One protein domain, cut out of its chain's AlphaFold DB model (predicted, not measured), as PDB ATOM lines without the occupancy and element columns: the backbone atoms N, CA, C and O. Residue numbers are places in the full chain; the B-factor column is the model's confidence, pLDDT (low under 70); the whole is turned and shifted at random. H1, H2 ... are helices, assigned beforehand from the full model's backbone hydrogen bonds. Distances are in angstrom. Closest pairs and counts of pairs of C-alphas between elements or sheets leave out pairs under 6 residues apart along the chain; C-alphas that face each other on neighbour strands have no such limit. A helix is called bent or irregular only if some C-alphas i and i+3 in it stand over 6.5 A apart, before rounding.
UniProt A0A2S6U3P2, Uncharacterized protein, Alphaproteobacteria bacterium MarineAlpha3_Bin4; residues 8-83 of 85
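Overview. This is residues 8 to 83 of the 85 residues of an uncharacterized protein of Alphaproteobacteria bacterium MarineAlpha3_Bin4 (UniProt A0A2S6U3P2). The longest helix, H1, and the shorter H2 are set about perpendicular and make a small two-helix corner at one end of a loose, open structure, while the short H3 sits far off at the other end. A long strip of chain, residues 56 to 74, leads from H2 to H3, and another stretch with no named element, residues 8 to 21, runs through the space between the two ends to reach H1. The printed part has 76 residues with three named helices, in the order H1, H2, H3, and no named strand. Its class is all helix, though under half of the residues, 33 of 76, are in named elements. The whole is loose, with a radius of gyration of the C-alphas of 15.6 A, and its C-alphas span 42 by 30 by 27 A along the three main axes.

Along the chain. H1 is residues 22 to 37, 22.9 A from first to last C-alpha, beginning with C-alpha 22 at (362.713, 208.069, 211.324) and ending with C-alpha 37 at (344.568, 196.891, 219.621). It is neither bent nor irregular, but only just: C-alphas 24 and 27 are 6.2 A apart. H2 is residues 46 to 55, 14.5 A long. H3 is residues 75 to 81, 10.2 A long, ending with C-alpha 81 at (355.322, 231.035, 234.796). It too is neither bent nor irregular, but only just, with C-alphas 76 and 79 at 6.4 A.

Arrangement. H1 touches H2 with residues 27 to 31 alone. The closest C-alphas of the two are those of Pro 27 and Leu 53, 7.5 A apart. Their lines are about perpendicular, at 74 degrees, and their centres are 11.2 A apart. H3 touches no helix: H1 and H3 are apart, and so are H2 and H3. In H2 every O i to N i+4 pair is within hydrogen-bond range, in H1 10 of 12 are, and in H3 1 of 3, beside 2 of 4 O i to N i+3 pairs.

Size, cuts and confidence. The two C-alphas farthest apart are those of Glu 37 and Lys 83, at 44.1 A. The first and last printed C-alphas, those of Glu 8 and Lys 83, are 28.7 A apart. The link from H1 to H2, 8 residues, is short, and the link from H2 to H3, 19 residues, is long. The C-alphas of residues 8 to 21 lie 5 to 21 A from the mean of all C-alphas, those of residues 56 to 74 11 to 19 A. The printed part has no cut. The mean pLDDT of the printed part is 88.7, and no printed residue is under 70.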
ATOM      1  N   GLU A   8     364.768 210.509 247.333       86.31
ATOM      2  CA  GLU A   8     366.214 210.470 247.552       86.31
ATOM      3  C   GLU A   8     366.988 209.589 246.556       86.31
ATOM      4  O   GLU A   8     368.214 209.644 246.511       86.31
ATOM      5  N   CYS A   9     366.290 208.754 245.783       80.56
ATOM      6  CA  CYS A   9     366.863 207.885 244.756       80.56
ATOM      7  C   CYS A   9     366.664 208.435 243.333       80.56
ATOM      8  O   CYS A   9     366.951 207.724 242.366       80.56
ATOM      9  N   VAL A  10     366.119 209.647 243.177       81.62
ATOM     10  CA  VAL A  10     365.837 210.256 241.873       81.62
ATOM     11  C   VAL A  10     366.906 211.297 241.546       81.62
ATOM     12  O   VAL A  10     366.873 212.419 242.036       81.62
ATOM     13  N   ASP A  11     367.836 210.934 240.663       81.00
ATOM     14  CA  ASP A  11     368.889 211.849 240.191       81.00
ATOM     15  C   ASP A  11     368.444 212.728 239.005       81.00
ATOM     16  O   ASP A  11     369.101 213.715 238.672       81.00
ATOM     17  N   ALA A  12     367.352 212.357 238.327       78.75
ATOM     18  CA  ALA A  12     366.825 213.068 237.165       78.75
ATOM     19  C   ALA A  12     365.349 212.728 236.896       78.75
ATOM     20  O   ALA A  12     364.895 211.612 237.161       78.75
ATOM     21  N   GLU A  13     364.637 213.670 236.277       80.81
ATOM     22  CA  GLU A  13     363.251 213.517 235.831       80.81
ATOM     23  C   GLU A  13     363.121 213.739 234.316       80.81
ATOM     24  O   GLU A  13     363.817 214.564 233.717       80.81
ATOM     25  N   CYS A  14     362.213 212.993 233.682       84.31
ATOM     26  CA  CYS A  14     361.828 213.223 232.294       84.31
ATOM     27  C   CYS A  14     360.688 214.248 232.236       84.31
ATOM     28  O   CYS A  14     359.547 213.909 232.526       84.31
ATOM     29  N   PHE A  15     360.981 215.465 231.777       83.94
ATOM     30  CA  PHE A  15     360.028 216.584 231.682       83.94
ATOM     31  C   PHE A  15     359.145 216.556 230.411       83.94
ATOM     32  O   PHE A  15     358.759 217.586 229.867       83.94
ATOM     33  N   GLY A  16     358.866 215.370 229.860       84.56
ATOM     34  CA  GLY A  16     357.909 215.216 228.753       84.56
ATOM     35  C   GLY A  16     358.421 215.535 227.339       84.56
ATOM     36  O   GLY A  16     357.629 215.541 226.397       84.56
ATOM     37  N   LEU A  17     359.728 215.741 227.141       87.50
ATOM     38  CA  LEU A  17     360.320 215.942 225.812       87.50
ATOM     39  C   LEU A  17     361.038 214.683 225.306       87.50
ATOM     40  O   LEU A  17     361.867 214.100 226.001       87.50
ATOM     41  N   ALA A  18     360.789 214.316 224.049       90.44
ATOM     42  CA  ALA A  18     361.524 213.258 223.364       90.44
ATOM     43  C   ALA A  18     361.833 213.640 221.916       90.44
ATOM     44  O   ALA A  18     360.998 214.212 221.214       90.44
ATOM     45  N   ARG A  19     363.029 213.273 221.443       92.12
ATOM     46  CA  ARG A  19     363.423 213.420 220.038       92.12
ATOM     47  C   ARG A  19     363.559 212.051 219.393       92.12
ATOM     48  O   ARG A  19     364.364 211.234 219.827       92.12
ATOM     49  N   LEU A  20     362.837 211.846 218.298       91.69
ATOM     50  CA  LEU A  20     362.885 210.625 217.502       91.69
ATOM     51  C   LEU A  20     363.395 210.963 216.099       91.69
ATOM     52  O   LEU A  20     363.052 212.002 215.535       91.69
ATOM     53  N   ASN A  21     364.214 210.084 215.530       91.56
ATOM     54  CA  ASN A  21     364.477 210.079 214.091       91.56
ATOM     55  C   ASN A  21     363.517 209.090 213.403       91.56
ATOM     56  O   ASN A  21     362.747 208.407 214.076       91.56
ATOM     57  N   ALA A  22     363.576 208.987 212.072       93.00
ATOM     58  CA  ALA A  22     362.713 208.069 211.324       93.00
ATOM     59  C   ALA A  22     362.804 206.623 211.853       93.00
ATOM     60  O   ALA A  22     361.788 206.048 212.232       93.00
ATOM     61  N   LYS A  23     364.026 206.095 212.014       90.69
ATOM     62  CA  LYS A  23     364.274 204.737 212.529       90.69
ATOM     63  C   LYS A  23     363.723 204.524 213.946       90.69
ATOM     64  O   LYS A  23     363.205 203.458 214.242       90.69
ATOM     65  N   GLY A  24     363.857 205.511 214.828       89.75
ATOM     66  CA  GLY A  24     363.371 205.451 216.207       89.75
ATOM     67  C   GLY A  24     361.858 205.629 216.317       89.75
ATOM     68  O   GLY A  24     361.260 205.175 217.287       89.75
ATOM     69  N   SER A  25     361.226 206.259 215.322       93.62
ATOM     70  CA  SER A  25     359.772 206.428 215.293       93.62
ATOM     71  C   SER A  25     359.026 205.133 214.974       93.62
ATOM     72  O   SER A  25     357.911 204.959 215.456       93.62
ATOM     73  N   ASP A  26     359.631 204.215 214.215       94.62
ATOM     74  CA  ASP A  26     358.947 202.994 213.773       94.62
ATOM     75  C   ASP A  26     358.622 202.038 214.935       94.62
ATOM     76  O   ASP A  26     357.456 201.670 215.063       94.62
ATOM     77  N   PRO A  27     359.557 201.700 215.851       93.19
ATOM     78  CA  PRO A  27     359.229 200.890 217.024       93.19
ATOM     79  C   PRO A  27     358.161 201.531 217.905       93.19
ATOM     80  O   PRO A  27     357.276 200.840 218.399       93.19
ATOM     81  N   LEU A  28     358.213 202.857 218.077       92.62
ATOM     82  CA  LEU A  28     357.210 203.561 218.865       92.62
ATOM     83  C   LEU A  28     355.823 203.446 218.227       92.62
ATOM     84  O   LEU A  28     354.868 203.191 218.947       92.62
ATOM     85  N   ARG A  29     355.699 203.590 216.900       93.69
ATOM     86  CA  ARG A  29     354.416 203.394 216.204       93.69
ATOM     87  C   ARG A  29     353.876 201.986 216.408       93.69
ATOM     88  O   ARG A  29     352.736 201.857 216.826       93.69
ATOM     89  N   THR A  30     354.708 200.964 216.215       93.69
ATOM     90  CA  THR A  30     354.304 199.568 216.437       93.69
ATOM     91  C   THR A  30     353.781 199.341 217.856       93.69
ATOM     92  O   THR A  30     352.775 198.665 218.039       93.69
ATOM     93  N   GLU A  31     354.428 199.922 218.874       91.62
ATOM     94  CA  GLU A  31     353.924 199.834 220.251       91.62
ATOM     95  C   GLU A  31     352.599 200.566 220.440       91.62
ATOM     96  O   GLU A  31     351.733 200.069 221.151       91.62
ATOM     97  N   LEU A  32     352.432 201.739 219.828       92.81
ATOM     98  CA  LEU A  32     351.177 202.486 219.899       92.81
ATOM     99  C   LEU A  32     350.030 201.711 219.254       92.81
ATOM    100  O   LEU A  32     348.954 201.654 219.840       92.81
ATOM    101  N   ASP A  33     350.272 201.094 218.099       94.88
ATOM    102  CA  ASP A  33     349.282 200.277 217.402       94.88
ATOM    103  C   ASP A  33     348.884 199.065 218.261       94.88
ATOM    104  O   ASP A  33     347.697 198.827 218.470       94.88
ATOM    105  N   ALA A  34     349.853 198.375 218.874       92.00
ATOM    106  CA  ALA A  34     349.578 197.265 219.791       92.00
ATOM    107  C   ALA A  34     348.746 197.695 221.018       92.00
ATOM    108  O   ALA A  34     347.801 197.005 221.393       92.00
ATOM    109  N   LEU A  35     349.055 198.858 221.607       90.81
ATOM    110  CA  LEU A  35     348.307 199.423 222.742       90.81
ATOM    111  C   LEU A  35     346.881 199.862 222.365       90.81
ATOM    112  O   LEU A  35     345.984 199.917 223.210       90.81
ATOM    113  N   VAL A  36     346.669 200.250 221.107       94.44
ATOM    114  CA  VAL A  36     345.330 200.534 220.577       94.44
ATOM    115  C   VAL A  36     344.554 199.230 220.415       94.44
ATOM    116  O   VAL A  36     343.396 199.165 220.825       94.44
ATOM    117  N   GLU A  37     345.184 198.201 219.851       95.31
ATOM    118  CA  GLU A  37     344.568 196.891 219.621       95.31
ATOM    119  C   GLU A  37     344.174 196.182 220.923       95.31
ATOM    120  O   GLU A  37     343.105 195.573 220.987       95.31
ATOM    121  N   ASP A  38     344.995 196.283 221.971       93.25
ATOM    122  CA  ASP A  38     344.724 195.662 223.274       93.25
ATOM    123  C   ASP A  38     343.908 196.547 224.241       93.25
ATOM    124  O   ASP A  38     343.486 196.085 225.307       93.25
ATOM    125  N   GLY A  39     343.637 197.801 223.861       93.19
ATOM    126  CA  GLY A  39     342.831 198.755 224.625       93.19
ATOM    127  C   GLY A  39     343.546 199.422 225.806       93.19
ATOM    128  O   GLY A  39     342.899 200.127 226.584       93.19
ATOM    129  N   SER A  40     344.859 199.244 225.958       90.50
ATOM    130  CA  SER A  40     345.642 199.767 227.086       90.50
ATOM    131  C   SER A  40     346.343 201.108 226.811       90.50
ATOM    132  O   SER A  40     347.085 201.621 227.654       90.50
ATOM    133  N   LEU A  41     346.053 201.756 225.674       89.62
ATOM    134  CA  LEU A  41     346.644 203.052 225.308       89.62
ATOM    135  C   LEU A  41     346.554 204.115 226.419       89.62
ATOM    136  O   LEU A  41     347.489 204.893 226.599       89.62
ATOM    137  N   HIS A  42     345.451 204.162 227.168       89.81
ATOM    138  CA  HIS A  42     345.224 205.175 228.206       89.81
ATOM    139  C   HIS A  42     345.843 204.842 229.570       89.81
ATOM    140  O   HIS A  42     345.925 205.725 230.421       89.81
ATOM    141  N   SER A  43     346.281 203.600 229.792       87.25
ATOM    142  CA  SER A  43     346.911 203.190 231.054       87.25
ATOM    143  C   SER A  43     348.419 203.440 231.098       87.25
ATOM    144  O   SER A  43     349.001 203.407 232.180       87.25
ATOM    145  N   GLU A  44     349.050 203.712 229.953       84.88
ATOM    146  CA  GLU A  44     350.497 203.921 229.849       84.88
ATOM    147  C   GLU A  44     350.838 205.331 229.354       84.88
ATOM    148  O   GLU A  44     350.376 205.772 228.297       84.88
ATOM    149  N   GLY A  45     351.717 206.012 230.091       85.38
ATOM    150  CA  GLY A  45     352.311 207.285 229.698       85.38
ATOM    151  C   GLY A  45     353.574 207.107 228.852       85.38
ATOM    152  O   GLY A  45     354.076 206.002 228.653       85.38
ATOM    153  N   LEU A  46     354.132 208.221 228.376       84.56
ATOM    154  CA  LEU A  46     355.305 208.226 227.495       84.56
ATOM    155  C   LEU A  46     356.520 207.483 228.090       84.56
ATOM    156  O   LEU A  46     357.173 206.709 227.394       84.56
ATOM    157  N   VAL A  47     356.784 207.671 229.386       86.31
ATOM    158  CA  VAL A  47     357.906 207.025 230.091       86.31
ATOM    159  C   VAL A  47     357.741 205.504 230.162       86.31
ATOM    160  O   VAL A  47     358.720 204.783 229.977       86.31
ATOM    161  N   ASP A  48     356.518 205.004 230.369       87.19
ATOM    162  CA  ASP A  48     356.253 203.558 230.419       87.19
ATOM    163  C   ASP A  48     356.532 202.919 229.052       87.19
ATOM    164  O   ASP A  48     357.165 201.867 228.955       87.19
ATOM    165  N   ARG A  49     356.147 203.615 227.976       88.00
ATOM    166  CA  ARG A  49     356.383 203.179 226.593       88.00
ATOM    167  C   ARG A  49     357.872 203.127 226.267       88.00
ATOM    168  O   ARG A  49     358.336 202.154 225.676       88.00
ATOM    169  N   PHE A  50     358.646 204.126 226.689       89.50
ATOM    170  CA  PHE A  50     360.103 204.102 226.537       89.50
ATOM    171  C   PHE A  50     360.749 202.978 227.347       89.50
ATOM    172  O   PHE A  50     361.581 202.248 226.814       89.50
ATOM    173  N   TYR A  51     360.310 202.748 228.583       87.31
ATOM    174  CA  TYR A  51     360.783 201.608 229.365       87.31
ATOM    175  C   TYR A  51     360.499 200.263 228.665       87.31
ATOM    176  O   TYR A  51     361.372 199.397 228.572       87.31
ATOM    177  N   ARG A  52     359.312 200.091 228.073       88.25
ATOM    178  CA  ARG A  52     358.979 198.893 227.280       88.25
ATOM    179  C   ARG A  52     359.859 198.749 226.037       88.25
ATOM    180  O   ARG A  52     360.358 197.659 225.769       88.25
ATOM    181  N   LEU A  53     360.115 199.832 225.307       91.06
ATOM    182  CA  LEU A  53     361.040 199.806 224.169       91.06
ATOM    183  C   LEU A  53     362.467 199.424 224.600       91.06
ATOM    184  O   LEU A  53     363.109 198.616 223.928       91.06
ATOM    185  N   SER A  54     362.941 199.926 225.743       90.94
ATOM    186  CA  SER A  54     364.274 199.594 226.261       90.94
ATOM    187  C   SER A  54     364.386 198.120 226.662       90.94
ATOM    188  O   SER A  54     365.381 197.470 226.352       90.94
ATOM    189  N   THR A  55     363.352 197.557 227.298       90.56
ATOM    190  CA  THR A  55     363.316 196.124 227.662       90.56
ATOM    191  C   THR A  55     363.238 195.202 226.440       90.56
ATOM    192  O   THR A  55     363.690 194.061 226.508       90.56
ATOM    193  N   LYS A  56     362.752 195.709 225.298       90.62
ATOM    194  CA  LYS A  56     362.787 195.048 223.979       90.62
ATOM    195  C   LYS A  56     364.123 195.213 223.235       90.62
ATOM    196  O   LYS A  56     364.265 194.711 222.123       90.62
ATOM    197  N   GLY A  57     365.107 195.884 223.837       92.25
ATOM    198  CA  GLY A  57     366.450 196.059 223.276       92.25
ATOM    199  C   GLY A  57     366.601 197.257 222.337       92.25
ATOM    200  O   GLY A  57     367.619 197.361 221.654       92.25
ATOM    201  N   HIS A  58     365.623 198.166 222.286       92.19
ATOM    202  CA  HIS A  58     365.795 199.428 221.570       92.19
ATOM    203  C   HIS A  58     366.670 200.388 222.378       92.19
ATOM    204  O   HIS A  58     366.487 200.563 223.583       92.19
ATOM    205  N   GLU A  59     367.612 201.038 221.697       90.62
ATOM    206  CA  GLU A  59     368.486 202.030 222.314       90.62
ATOM    207  C   GLU A  59     367.716 203.321 222.609       90.62
ATOM    208  O   GLU A  59     367.054 203.890 221.737       90.62
ATOM    209  N   LEU A  60     367.850 203.796 223.845       89.19
ATOM    210  CA  LEU A  60     367.388 205.100 224.296       89.19
ATOM    211  C   LEU A  60     368.582 205.880 224.830       89.19
ATOM    212  O   LEU A  60     369.480 205.307 225.448       89.19
ATOM    213  N   TYR A  61     368.573 207.184 224.591       89.81
ATOM    214  CA  TYR A  61     369.612 208.088 225.058       89.81
ATOM    215  C   TYR A  61     368.970 209.222 225.840       89.81
ATOM    216  O   TYR A  61     368.071 209.892 225.326       89.81
ATOM    217  N   ASP A  62     369.476 209.458 227.044       87.31
ATOM    218  CA  ASP A  62     369.059 210.584 227.868       87.31
ATOM    219  C   ASP A  62     369.804 211.846 227.425       87.31
ATOM    220  O   ASP A  62     371.035 211.891 227.367       87.31
ATOM    221  N   ALA A  63     369.046 212.890 227.092       89.00
ATOM    222  CA  ALA A  63     369.586 214.212 226.819       89.00
ATOM    223  C   ALA A  63     369.421 215.074 228.073       89.00
ATOM    224  O   ALA A  63     368.324 215.543 228.365       89.00
ATOM    225  N   TYR A  64     370.512 215.286 228.808       87.94
ATOM    226  CA  TYR A  64     370.495 216.182 229.959       87.94
ATOM    227  C   TYR A  64     370.358 217.635 229.498       87.94
ATOM    228  O   TYR A  64     371.189 218.135 228.734       87.94
ATOM    229  N   VAL A  65     369.316 218.311 229.975       86.94
ATOM    230  CA  VAL A  65     369.070 219.726 229.694       86.94
ATOM    231  C   VAL A  65     369.376 220.525 230.960       86.94
ATOM    232  O   VAL A  65     368.628 220.422 231.930       86.94
ATOM    233  N   PRO A  66     370.474 221.303 230.990       84.31
ATOM    234  CA  PRO A  66     370.781 222.154 232.129       84.31
ATOM    235  C   PRO A  66     369.857 223.377 232.160       84.31
ATOM    236  O   PRO A  66     369.404 223.858 231.122       84.31
ATOM    237  N   GLY A  67     369.665 223.937 233.352       84.12
ATOM    238  CA  GLY A  67     368.826 225.114 233.569       84.12
ATOM    239  C   GLY A  67     367.547 224.773 234.321       84.12
ATOM    240  O   GLY A  67     367.413 223.683 234.873       84.12
ATOM    241  N   GLN A  68     366.632 225.738 234.379       81.25
ATOM    242  CA  GLN A  68     365.325 225.545 234.992       81.25
ATOM    243  C   GLN A  68     364.276 225.379 233.899       81.25
ATOM    244  O   GLN A  68     364.259 226.113 232.912       81.25
ATOM    245  N   TRP A  69     363.397 224.414 234.103       85.19
ATOM    246  CA  TRP A  69     362.165 224.234 233.356       85.19
ATOM    247  C   TRP A  69     361.013 224.325 234.360       85.19
ATOM    248  O   TRP A  69     361.210 224.108 235.557       85.19
ATOM    249  N   LEU A  70     359.840 224.730 233.887       87.31
ATOM    250  CA  LEU A  70     358.650 224.876 234.712       87.31
ATOM    251  C   LEU A  70     357.524 224.103 234.048       87.31
ATOM    252  O   LEU A  70     357.152 224.435 232.920       87.31
ATOM    253  N   ASP A  71     356.995 223.111 234.758       87.31
ATOM    254  CA  ASP A  71     355.764 222.459 234.339       87.31
ATOM    255  C   ASP A  71     354.558 223.333 234.696       87.31
ATOM    256  O   ASP A  71     354.509 223.962 235.760       87.31
ATOM    257  N   VAL A  72     353.610 223.427 233.770       89.19
ATOM    258  CA  VAL A  72     352.399 224.242 233.924       89.19
ATOM    259  C   VAL A  72     351.200 223.333 233.723       89.19
ATOM    260  O   VAL A  72     350.545 223.353 232.681       89.19
ATOM    261  N   ASP A  73     350.930 222.538 234.749       88.38
ATOM    262  CA  ASP A  73     349.883 221.518 234.739       88.38
ATOM    263  C   ASP A  73     348.549 222.033 235.285       88.38
ATOM    264  O   ASP A  73     347.486 221.480 234.990       88.38
ATOM    265  N   ASP A  74     348.577 223.115 236.066       89.50
ATOM    266  CA  ASP A  74     347.387 223.724 236.637       89.50
ATOM    267  C   ASP A  74     347.433 225.262 236.693       89.50
ATOM    268  O   ASP A  74     348.439 225.934 236.444       89.50
ATOM    269  N   ALA A  75     346.280 225.853 237.025       90.50
ATOM    270  CA  ALA A  75     346.111 227.302 237.072       90.50
ATOM    271  C   ALA A  75     347.022 227.992 238.106       90.50
ATOM    272  O   ALA A  75     347.328 229.178 237.958       90.50
ATOM    273  N   THR A  76     347.464 227.283 239.147       89.94
ATOM    274  CA  THR A  76     348.364 227.822 240.172       89.94
ATOM    275  C   THR A  76     349.791 227.986 239.648       89.94
ATOM    276  O   THR A  76     350.508 228.874 240.117       89.94
ATOM    277  N   ASN A  77     350.180 227.236 238.609       87.12
ATOM    278  CA  ASN A  77     351.496 227.346 237.976       87.12
ATOM    279  C   ASN A  77     351.631 228.579 237.058       87.12
ATOM    280  O   ASN A  77     352.746 229.008 236.754       87.12
ATOM    281  N   LEU A  78     350.519 229.220 236.670       89.12
ATOM    282  CA  LEU A  78     350.528 230.367 235.749       89.12
ATOM    283  C   LEU A  78     351.215 231.613 236.329       89.12
ATOM    284  O   LEU A  78     351.909 232.336 235.613       89.12
ATOM    285  N   LEU A  79     351.038 231.881 237.628       87.88
ATOM    286  CA  LEU A  79     351.654 233.039 238.289       87.88
ATOM    287  C   LEU A  79     353.189 232.920 238.372       87.88
ATOM    288  O   LEU A  79     353.865 233.903 238.056       87.88
ATOM    289  N   PRO A  80     353.765 231.767 238.774       84.69
ATOM    290  CA  PRO A  80     355.194 231.499 238.620       84.69
ATOM    291  C   PRO A  80     355.679 231.592 237.172       84.69
ATOM    292  O   PRO A  80     356.696 232.237 236.930       84.69
ATOM    293  N   ALA A  81     354.938 231.026 236.210       87.12
ATOM    294  CA  ALA A  81     355.322 231.035 234.796       87.12
ATOM    295  C   ALA A  81     355.482 232.455 234.236       87.12
ATOM    296  O   ALA A  81     356.443 232.743 233.527       87.12
ATOM    297  N   GLY A  82     354.600 233.382 234.623       84.81
ATOM    298  CA  GLY A  82     354.704 234.791 234.230       84.81
ATOM    299  C   GLY A  82     355.932 235.530 234.782       84.81
ATOM    300  O   GLY A  82     356.238 236.623 234.316       84.81
ATOM    301  N   LYS A  83     356.635 234.957 235.766       86.38
ATOM    302  CA  LYS A  83     357.890 235.489 236.333       86.38
ATOM    303  C   LYS A  83     359.131 234.765 235.802       86.38
ATOM    304  O   LYS A  83     360.235 235.084 236.231       86.38
TER     305      LYS A  83